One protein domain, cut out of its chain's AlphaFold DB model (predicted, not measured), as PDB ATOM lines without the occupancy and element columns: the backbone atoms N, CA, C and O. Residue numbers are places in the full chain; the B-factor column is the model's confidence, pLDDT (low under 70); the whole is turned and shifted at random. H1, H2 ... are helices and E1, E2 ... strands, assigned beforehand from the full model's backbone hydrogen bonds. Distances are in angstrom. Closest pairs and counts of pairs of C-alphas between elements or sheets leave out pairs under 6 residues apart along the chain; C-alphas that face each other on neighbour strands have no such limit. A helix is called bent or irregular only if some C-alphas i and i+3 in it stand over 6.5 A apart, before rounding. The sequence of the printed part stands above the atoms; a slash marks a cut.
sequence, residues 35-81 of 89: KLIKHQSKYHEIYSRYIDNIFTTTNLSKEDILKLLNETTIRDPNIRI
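AT A GLANCE: This is residues 35 to 81 of the 89 residues of the protein "Hypothetical protein" of Rotaria sp. Silwood1 (UniProt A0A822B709). A small hairpin of two strands, E1 and E2, and a longer helix, H2, make two sides of an open C-shaped frame, joined at one end by the link from E2 to H2; a short helix, H1, sits near the E1 side of the hairpin, and the last residues after H2 fold back at the other end of the frame. The contacts between these parts are few, and residues 61 to 67 and 74 to 79 stick out free. The printed part has 47 residues with two named helices and two named strands, in the order H1, E1, E2, H2, and its one sheet, E1 - E2, is antiparallel. The class is mixed, helices and strands; the whole is compact, with a radius of gyration of the C-alphas of 10.9 A and spans of 29 by 25 by 15 A.

IN THESE COORDINATES: H1 covers residues 35 to 42 and is 10.7 A long from first to last C-alpha, beginning at C-alpha 35 at (-41.871, 17.190, -2.628). E1 follows with residues 47 to 50, 10.6 A long. E2 takes residues 53 to 56, 10.2 A long, with C-alpha 53 at (-31.556, 18.593, 10.516). H2, the longest helix, has residues 62 to 74 and is 18.7 A long, ending at C-alpha 74 at (-46.660, 8.986, 6.741). Neither helix is bent.

HOW THE PARTS SIT: E1 and E2 are a hairpin, antiparallel, with 165 degrees between their directions. The C-alphas of Arg 49 and Ile 54 face each other at 4.5 A. N 48 and O 55 are within hydrogen-bond range at 2.8 A, and N 53 and O 50 at 2.9 A. The closest C-alphas of H1 and E1 are those of Gln 40 and Tyr 47, 6.3 A apart, and their centres are 12.2 A apart. H1 and E2 are only just apart, with a closest distance of 8.1 A between their C-alphas. H2 is apart from H1 and from E1. In H1 and H2 every O i to N i+4 pair is within hydrogen-bond range.

THE WHOLE: The two C-alphas farthest apart are those of His 44 and Pro 77, at 29.3 A, while the first and last printed C-alphas, Lys 35 and Ile 81, are 14.9 A apart. Residues 61 to 67, of which 62 to 67 belong to H2, and residues 74 to 79 stand free; the body without them spans 25 by 21 by 14 A. The links H1 to E1, E1 to E2 and E2 to H2 are tight. The printed part has no cut. Its mean pLDDT is 89.6, and no printed residue is under 70.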
ATOM      1  N   LYS A  35     -40.577  16.490  -2.720       86.88
ATOM      2  CA  LYS A  35     -41.871  17.190  -2.628       86.88
ATOM      3  C   LYS A  35     -41.760  18.505  -1.856       86.88
ATOM      4  O   LYS A  35     -42.409  19.470  -2.247       86.88
ATOM      5  N   LEU A  36     -40.932  18.532  -0.811       88.88
ATOM      6  CA  LEU A  36     -40.659  19.731  -0.021       88.88
ATOM      7  C   LEU A  36     -39.915  20.736  -0.902       88.88
ATOM      8  O   LEU A  36     -40.464  21.778  -1.230       88.88
ATOM      9  N   ILE A  37     -38.769  20.354  -1.470       92.19
ATOM     10  CA  ILE A  37     -37.985  21.238  -2.349       92.19
ATOM     11  C   ILE A  37     -38.845  21.861  -3.463       92.19
ATOM     12  O   ILE A  37     -38.766  23.066  -3.705       92.19
ATOM     13  N   LYS A  38     -39.717  21.075  -4.113       90.62
ATOM     14  CA  LYS A  38     -40.643  21.587  -5.140       90.62
ATOM     15  C   LYS A  38     -41.660  22.586  -4.586       90.62
ATOM     16  O   LYS A  38     -41.929  23.585  -5.250       90.62
ATOM     17  N   HIS A  39     -42.229  22.327  -3.409       88.25
ATOM     18  CA  HIS A  39     -43.110  23.273  -2.724       88.25
ATOM     19  C   HIS A  39     -42.363  24.575  -2.430       88.25
ATOM     20  O   HIS A  39     -42.766  25.632  -2.907       88.25
ATOM     21  N   GLN A  40     -41.234  24.494  -1.726       90.75
ATOM     22  CA  GLN A  40     -40.474  25.673  -1.320       90.75
ATOM     23  C   GLN A  40     -40.023  26.506  -2.532       90.75
ATOM     24  O   GLN A  40     -40.223  27.720  -2.555       90.75
ATOM     25  N   SER A  41     -39.537  25.860  -3.598       90.69
ATOM     26  CA  SER A  41     -39.165  26.545  -4.843       90.69
ATOM     27  C   SER A  41     -40.345  27.250  -5.514       90.69
ATOM     28  O   SER A  41     -40.163  28.337  -6.058       90.69
ATOM     29  N   LYS A  42     -41.547  26.663  -5.487       91.75
ATOM     30  CA  LYS A  42     -42.753  27.262  -6.080       91.75
ATOM     31  C   LYS A  42     -43.187  28.532  -5.340       91.75
ATOM     32  O   LYS A  42     -43.699  29.455  -5.969       91.75
ATOM     33  N   TYR A  43     -42.992  28.574  -4.024       90.88
ATOM     34  CA  TYR A  43     -43.443  29.670  -3.162       90.88
ATOM     35  C   TYR A  43     -42.329  30.648  -2.762       90.88
ATOM     36  O   TYR A  43     -42.573  31.531  -1.945       90.88
ATOM     37  N   HIS A  44     -41.139  30.542  -3.371       91.44
ATOM     38  CA  HIS A  44     -39.960  31.360  -3.044       91.44
ATOM     39  C   HIS A  44     -39.570  31.280  -1.555       91.44
ATOM     40  O   HIS A  44     -39.132  32.253  -0.945       91.44
ATOM     41  N   GLU A  45     -39.747  30.100  -0.971       94.19
ATOM     42  CA  GLU A  45     -39.379  29.778   0.403       94.19
ATOM     43  C   GLU A  45     -37.979  29.147   0.454       94.19
ATOM     44  O   GLU A  45     -37.452  28.650  -0.544       94.19
ATOM     45  N   ILE A  46     -37.373  29.133   1.639       92.88
ATOM     46  CA  ILE A  46     -36.060  28.527   1.866       92.88
ATOM     47  C   ILE A  46     -36.260  27.081   2.305       92.88
ATOM     48  O   ILE A  46     -37.032  26.828   3.225       92.88
ATOM     49  N   TYR A  47     -35.509  26.159   1.701       93.94
ATOM     50  CA  TYR A  47     -35.311  24.793   2.186       93.94
ATOM     51  C   TYR A  47     -33.814  24.536   2.342       93.94
ATOM     52  O   TYR A  47     -33.028  24.816   1.436       93.94
ATOM     53  N   SER A  48     -33.389  24.016   3.486       93.00
ATOM     54  CA  SER A  48     -31.995  23.653   3.737       93.00
ATOM     55  C   SER A  48     -31.927  22.438   4.647       93.00
ATOM     56  O   SER A  48     -32.698  22.317   5.596       93.00
ATOM     57  N   ARG A  49     -30.984  21.536   4.372       94.38
ATOM     58  CA  ARG A  49     -30.756  20.337   5.178       94.38
ATOM     59  C   ARG A  49     -29.280  20.194   5.519       94.38
ATOM     60  O   ARG A  49     -28.423  20.331   4.649       94.38
ATOM     61  N   TYR A  50     -29.002  19.858   6.772       93.00
ATOM     62  CA  TYR A  50     -27.688  19.450   7.244       93.00
ATOM     63  C   TYR A  50     -27.797  18.092   7.938       93.00
ATOM     64  O   TYR A  50     -28.286  18.004   9.061       93.00
ATOM     65  N   ILE A  51     -27.341  17.037   7.252       90.56
ATOM     66  CA  ILE A  51     -27.433  15.633   7.689       90.56
ATOM     67  C   ILE A  51     -28.891  15.257   8.006       90.56
ATOM     68  O   ILE A  51     -29.652  14.967   7.082       90.56
ATOM     69  N   ASP A  52     -29.269  15.289   9.280       89.50
ATOM     70  CA  ASP A  52     -30.566  14.929   9.852       89.50
ATOM     71  C   ASP A  52     -31.424  16.146  10.236       89.50
ATOM     72  O   ASP A  52     -32.602  15.999  10.552       89.50
ATOM     73  N   ASN A  53     -30.866  17.356  10.172       90.94
ATOM     74  CA  ASN A  53     -31.556  18.593  10.516       90.94
ATOM     75  C   ASN A  53     -32.093  19.290   9.267       90.94
ATOM     76  O   ASN A  53     -31.348  19.531   8.315       90.94
ATOM     77  N   ILE A  54     -33.373  19.656   9.288       91.06
ATOM     78  CA  ILE A  54     -34.036  20.410   8.219       91.06
ATOM     79  C   ILE A  54     -34.420  21.789   8.755       91.06
ATOM     80  O   ILE A  54     -35.014  21.910   9.824       91.06
ATOM     81  N   PHE A  55     -34.111  22.817   7.974       90.56
ATOM     82  CA  PHE A  55     -34.552  24.188   8.170       90.56
ATOM     83  C   PHE A  55     -35.381  24.623   6.960       90.56
ATOM     84  O   PHE A  55     -34.952  24.462   5.816       90.56
ATOM     85  N   THR A  56     -36.563  25.185   7.204       90.62
ATOM     86  CA  THR A  56     -37.428  25.706   6.144       90.62
ATOM     87  C   THR A  56     -38.129  26.976   6.598       90.62
ATOM     88  O   THR A  56     -38.498  27.097   7.766       90.62
ATOM     89  N   THR A  57     -38.344  27.911   5.676       91.00
ATOM     90  CA  THR A  57     -39.307  29.003   5.870       91.00
ATOM     91  C   THR A  57     -40.608  28.644   5.169       91.00
ATOM     92  O   THR A  57     -40.597  27.850   4.231       91.00
ATOM     93  N   THR A  58     -41.738  29.175   5.637       89.50
ATOM     94  CA  THR A  58     -42.993  29.033   4.904       89.50
ATOM     95  C   THR A  58     -44.000  30.130   5.217       89.50
ATOM     96  O   THR A  58     -44.026  30.645   6.333       89.50
ATOM     97  N   ASN A  59     -44.820  30.470   4.221       89.00
ATOM     98  CA  ASN A  59     -45.964  31.375   4.361       89.00
ATOM     99  C   ASN A  59     -47.276  30.630   4.671       89.00
ATOM    100  O   ASN A  59     -48.342  31.246   4.707       89.00
ATOM    101  N   LEU A  60     -47.219  29.307   4.841       88.88
ATOM    102  CA  LEU A  60     -48.374  28.487   5.191       88.88
ATOM    103  C   LEU A  60     -48.936  28.851   6.571       88.88
ATOM    104  O   LEU A  60     -48.210  29.261   7.480       88.88
ATOM    105  N   SER A  61     -50.245  28.644   6.735       90.88
ATOM    106  CA  SER A  61     -50.889  28.714   8.046       90.88
ATOM    107  C   SER A  61     -50.328  27.636   8.982       90.88
ATOM    108  O   SER A  61     -49.786  26.619   8.541       90.88
ATOM    109  N   LYS A  62     -50.488  27.819  10.296       87.88
ATOM    110  CA  LYS A  62     -50.058  26.821  11.287       87.88
ATOM    111  C   LYS A  62     -50.724  25.464  11.038       87.88
ATOM    112  O   LYS A  62     -50.075  24.427  11.172       87.88
ATOM    113  N   GLU A  63     -51.997  25.465  10.658       90.50
ATOM    114  CA  GLU A  63     -52.777  24.273  10.339       90.50
ATOM    115  C   GLU A  63     -52.224  23.547   9.107       90.50
ATOM    116  O   GLU A  63     -52.045  22.327   9.134       90.50
ATOM    117  N   ASP A  64     -51.886  24.290   8.051       89.69
ATOM    118  CA  ASP A  64     -51.313  23.723   6.829       89.69
ATOM    119  C   ASP A  64     -49.901  23.171   7.062       89.69
ATOM    120  O   ASP A  64     -49.556  22.116   6.526       89.69
ATOM    121  N   ILE A  65     -49.104  23.823   7.915       87.62
ATOM    122  CA  ILE A  65     -47.796  23.311   8.348       87.62
ATOM    123  C   ILE A  65     -47.967  21.969   9.064       87.62
ATOM    124  O   ILE A  65     -47.290  20.996   8.733       87.62
ATOM    125  N   LEU A  66     -48.891  21.885  10.024       87.75
ATOM    126  CA  LEU A  66     -49.165  20.646  10.756       87.75
ATOM    127  C   LEU A  66     -49.630  19.523   9.823       87.75
ATOM    128  O   LEU A  66     -49.201  18.376   9.965       87.75
ATOM    129  N   LYS A  67     -50.473  19.851   8.841       88.88
ATOM    130  CA  LYS A  67     -50.910  18.905   7.814       88.88
ATOM    131  C   LYS A  67     -49.732  18.405   6.975       88.88
ATOM    132  O   LYS A  67     -49.566  17.193   6.842       88.88
ATOM    133  N   LEU A  68     -48.881  19.307   6.486       86.50
ATOM    134  CA  LEU A  68     -47.687  18.963   5.713       86.50
ATOM    135  C   LEU A  68     -46.737  18.048   6.505       86.50
ATOM    136  O   LEU A  68     -46.228  17.065   5.963       86.50
ATOM    137  N   LEU A  69     -46.519  18.329   7.793       86.44
ATOM    138  CA  LEU A  69     -45.662  17.524   8.675       86.44
ATOM    139  C   LEU A  69     -46.215  16.107   8.903       86.44
ATOM    140  O   LEU A  69     -45.464  15.128   8.918       86.44
ATOM    141  N   ASN A  70     -47.535  15.978   9.032       87.38
ATOM    142  CA  ASN A  70     -48.183  14.675   9.162       87.38
ATOM    143  C   ASN A  70     -48.088  13.868   7.861       87.38
ATOM    144  O   ASN A  70     -47.688  12.704   7.884       87.38
ATOM    145  N   GLU A  71     -48.385  14.486   6.717       87.31
ATOM    146  CA  GLU A  71     -48.280  13.839   5.402       87.31
ATOM    147  C   GLU A  71     -46.846  13.385   5.094       87.31
ATOM    148  O   GLU A  71     -46.630  12.295   4.557       87.31
ATOM    149  N   THR A  72     -45.850  14.194   5.457       83.88
ATOM    150  CA  THR A  72     -44.434  13.860   5.250       83.88
ATOM    151  C   THR A  72     -43.946  12.739   6.164       83.88
ATOM    152  O   THR A  72     -43.135  11.926   5.723       83.88
ATOM    153  N   THR A  73     -44.484  12.631   7.382       84.25
ATOM    154  CA  THR A  73     -44.192  11.520   8.305       84.25
ATOM    155  C   THR A  73     -44.800  10.195   7.834       84.25
ATOM    156  O   THR A  73     -44.184   9.148   7.985       84.25
ATOM    157  N   ILE A  74     -45.992  10.210   7.229       86.94
ATOM    158  CA  ILE A  74     -46.660   8.986   6.741       86.94
ATOM    159  C   ILE A  74     -46.003   8.445   5.461       86.94
ATOM    160  O   ILE A  74     -46.121   7.262   5.145       86.94
ATOM    161  N   ARG A  75     -45.309   9.304   4.706       86.62
ATOM    162  CA  ARG A  75     -44.775   8.973   3.380       86.62
ATOM    163  C   ARG A  75     -43.750   7.841   3.389       86.62
ATOM    164  O   ARG A  75     -43.642   7.139   2.386       86.62
ATOM    165  N   ASP A  76     -42.985   7.699   4.464       89.38
ATOM    166  CA  ASP A  76     -41.936   6.694   4.562       89.38
ATOM    167  C   ASP A  76     -41.916   6.093   5.974       89.38
ATOM    168  O   ASP A  76     -41.672   6.823   6.933       89.38
ATOM    169  N   PRO A  77     -42.136   4.773   6.130       90.38
ATOM    170  CA  PRO A  77     -42.180   4.136   7.446       90.38
ATOM    171  C   PRO A  77     -40.839   4.189   8.200       90.38
ATOM    172  O   PRO A  77     -40.817   3.949   9.407       90.38
ATOM    173  N   ASN A  78     -39.730   4.492   7.516       90.81
ATOM    174  CA  ASN A  78     -38.397   4.609   8.103       90.81
ATOM    175  C   ASN A  78     -38.017   6.052   8.470       90.81
ATOM    176  O   ASN A  78     -36.993   6.249   9.127       90.81
ATOM    177  N   ILE A  79     -38.810   7.057   8.076       89.38
ATOM    178  CA  ILE A  79     -38.562   8.464   8.411       89.38
ATOM    179  C   ILE A  79     -39.639   8.959   9.367       89.38
ATOM    180  O   ILE A  79     -40.827   8.959   9.064       89.38
ATOM    181  N   ARG A  80     -39.207   9.462  10.525       87.69
ATOM    182  CA  ARG A  80     -40.091  10.090  11.507       87.69
ATOM    183  C   ARG A  80     -39.655  11.523  11.760       87.69
ATOM    184  O   ARG A  80     -38.554  11.749  12.257       87.69
ATOM    185  N   ILE A  81     -40.533  12.481  11.475       84.69
ATOM    186  CA  ILE A  81     -40.285  13.888  11.792       84.69
ATOM    187  C   ILE A  81     -40.715  14.147  13.235       84.69
ATOM    188  O   ILE A  81     -41.831  13.815  13.634       84.69
TER     189      ILE A  81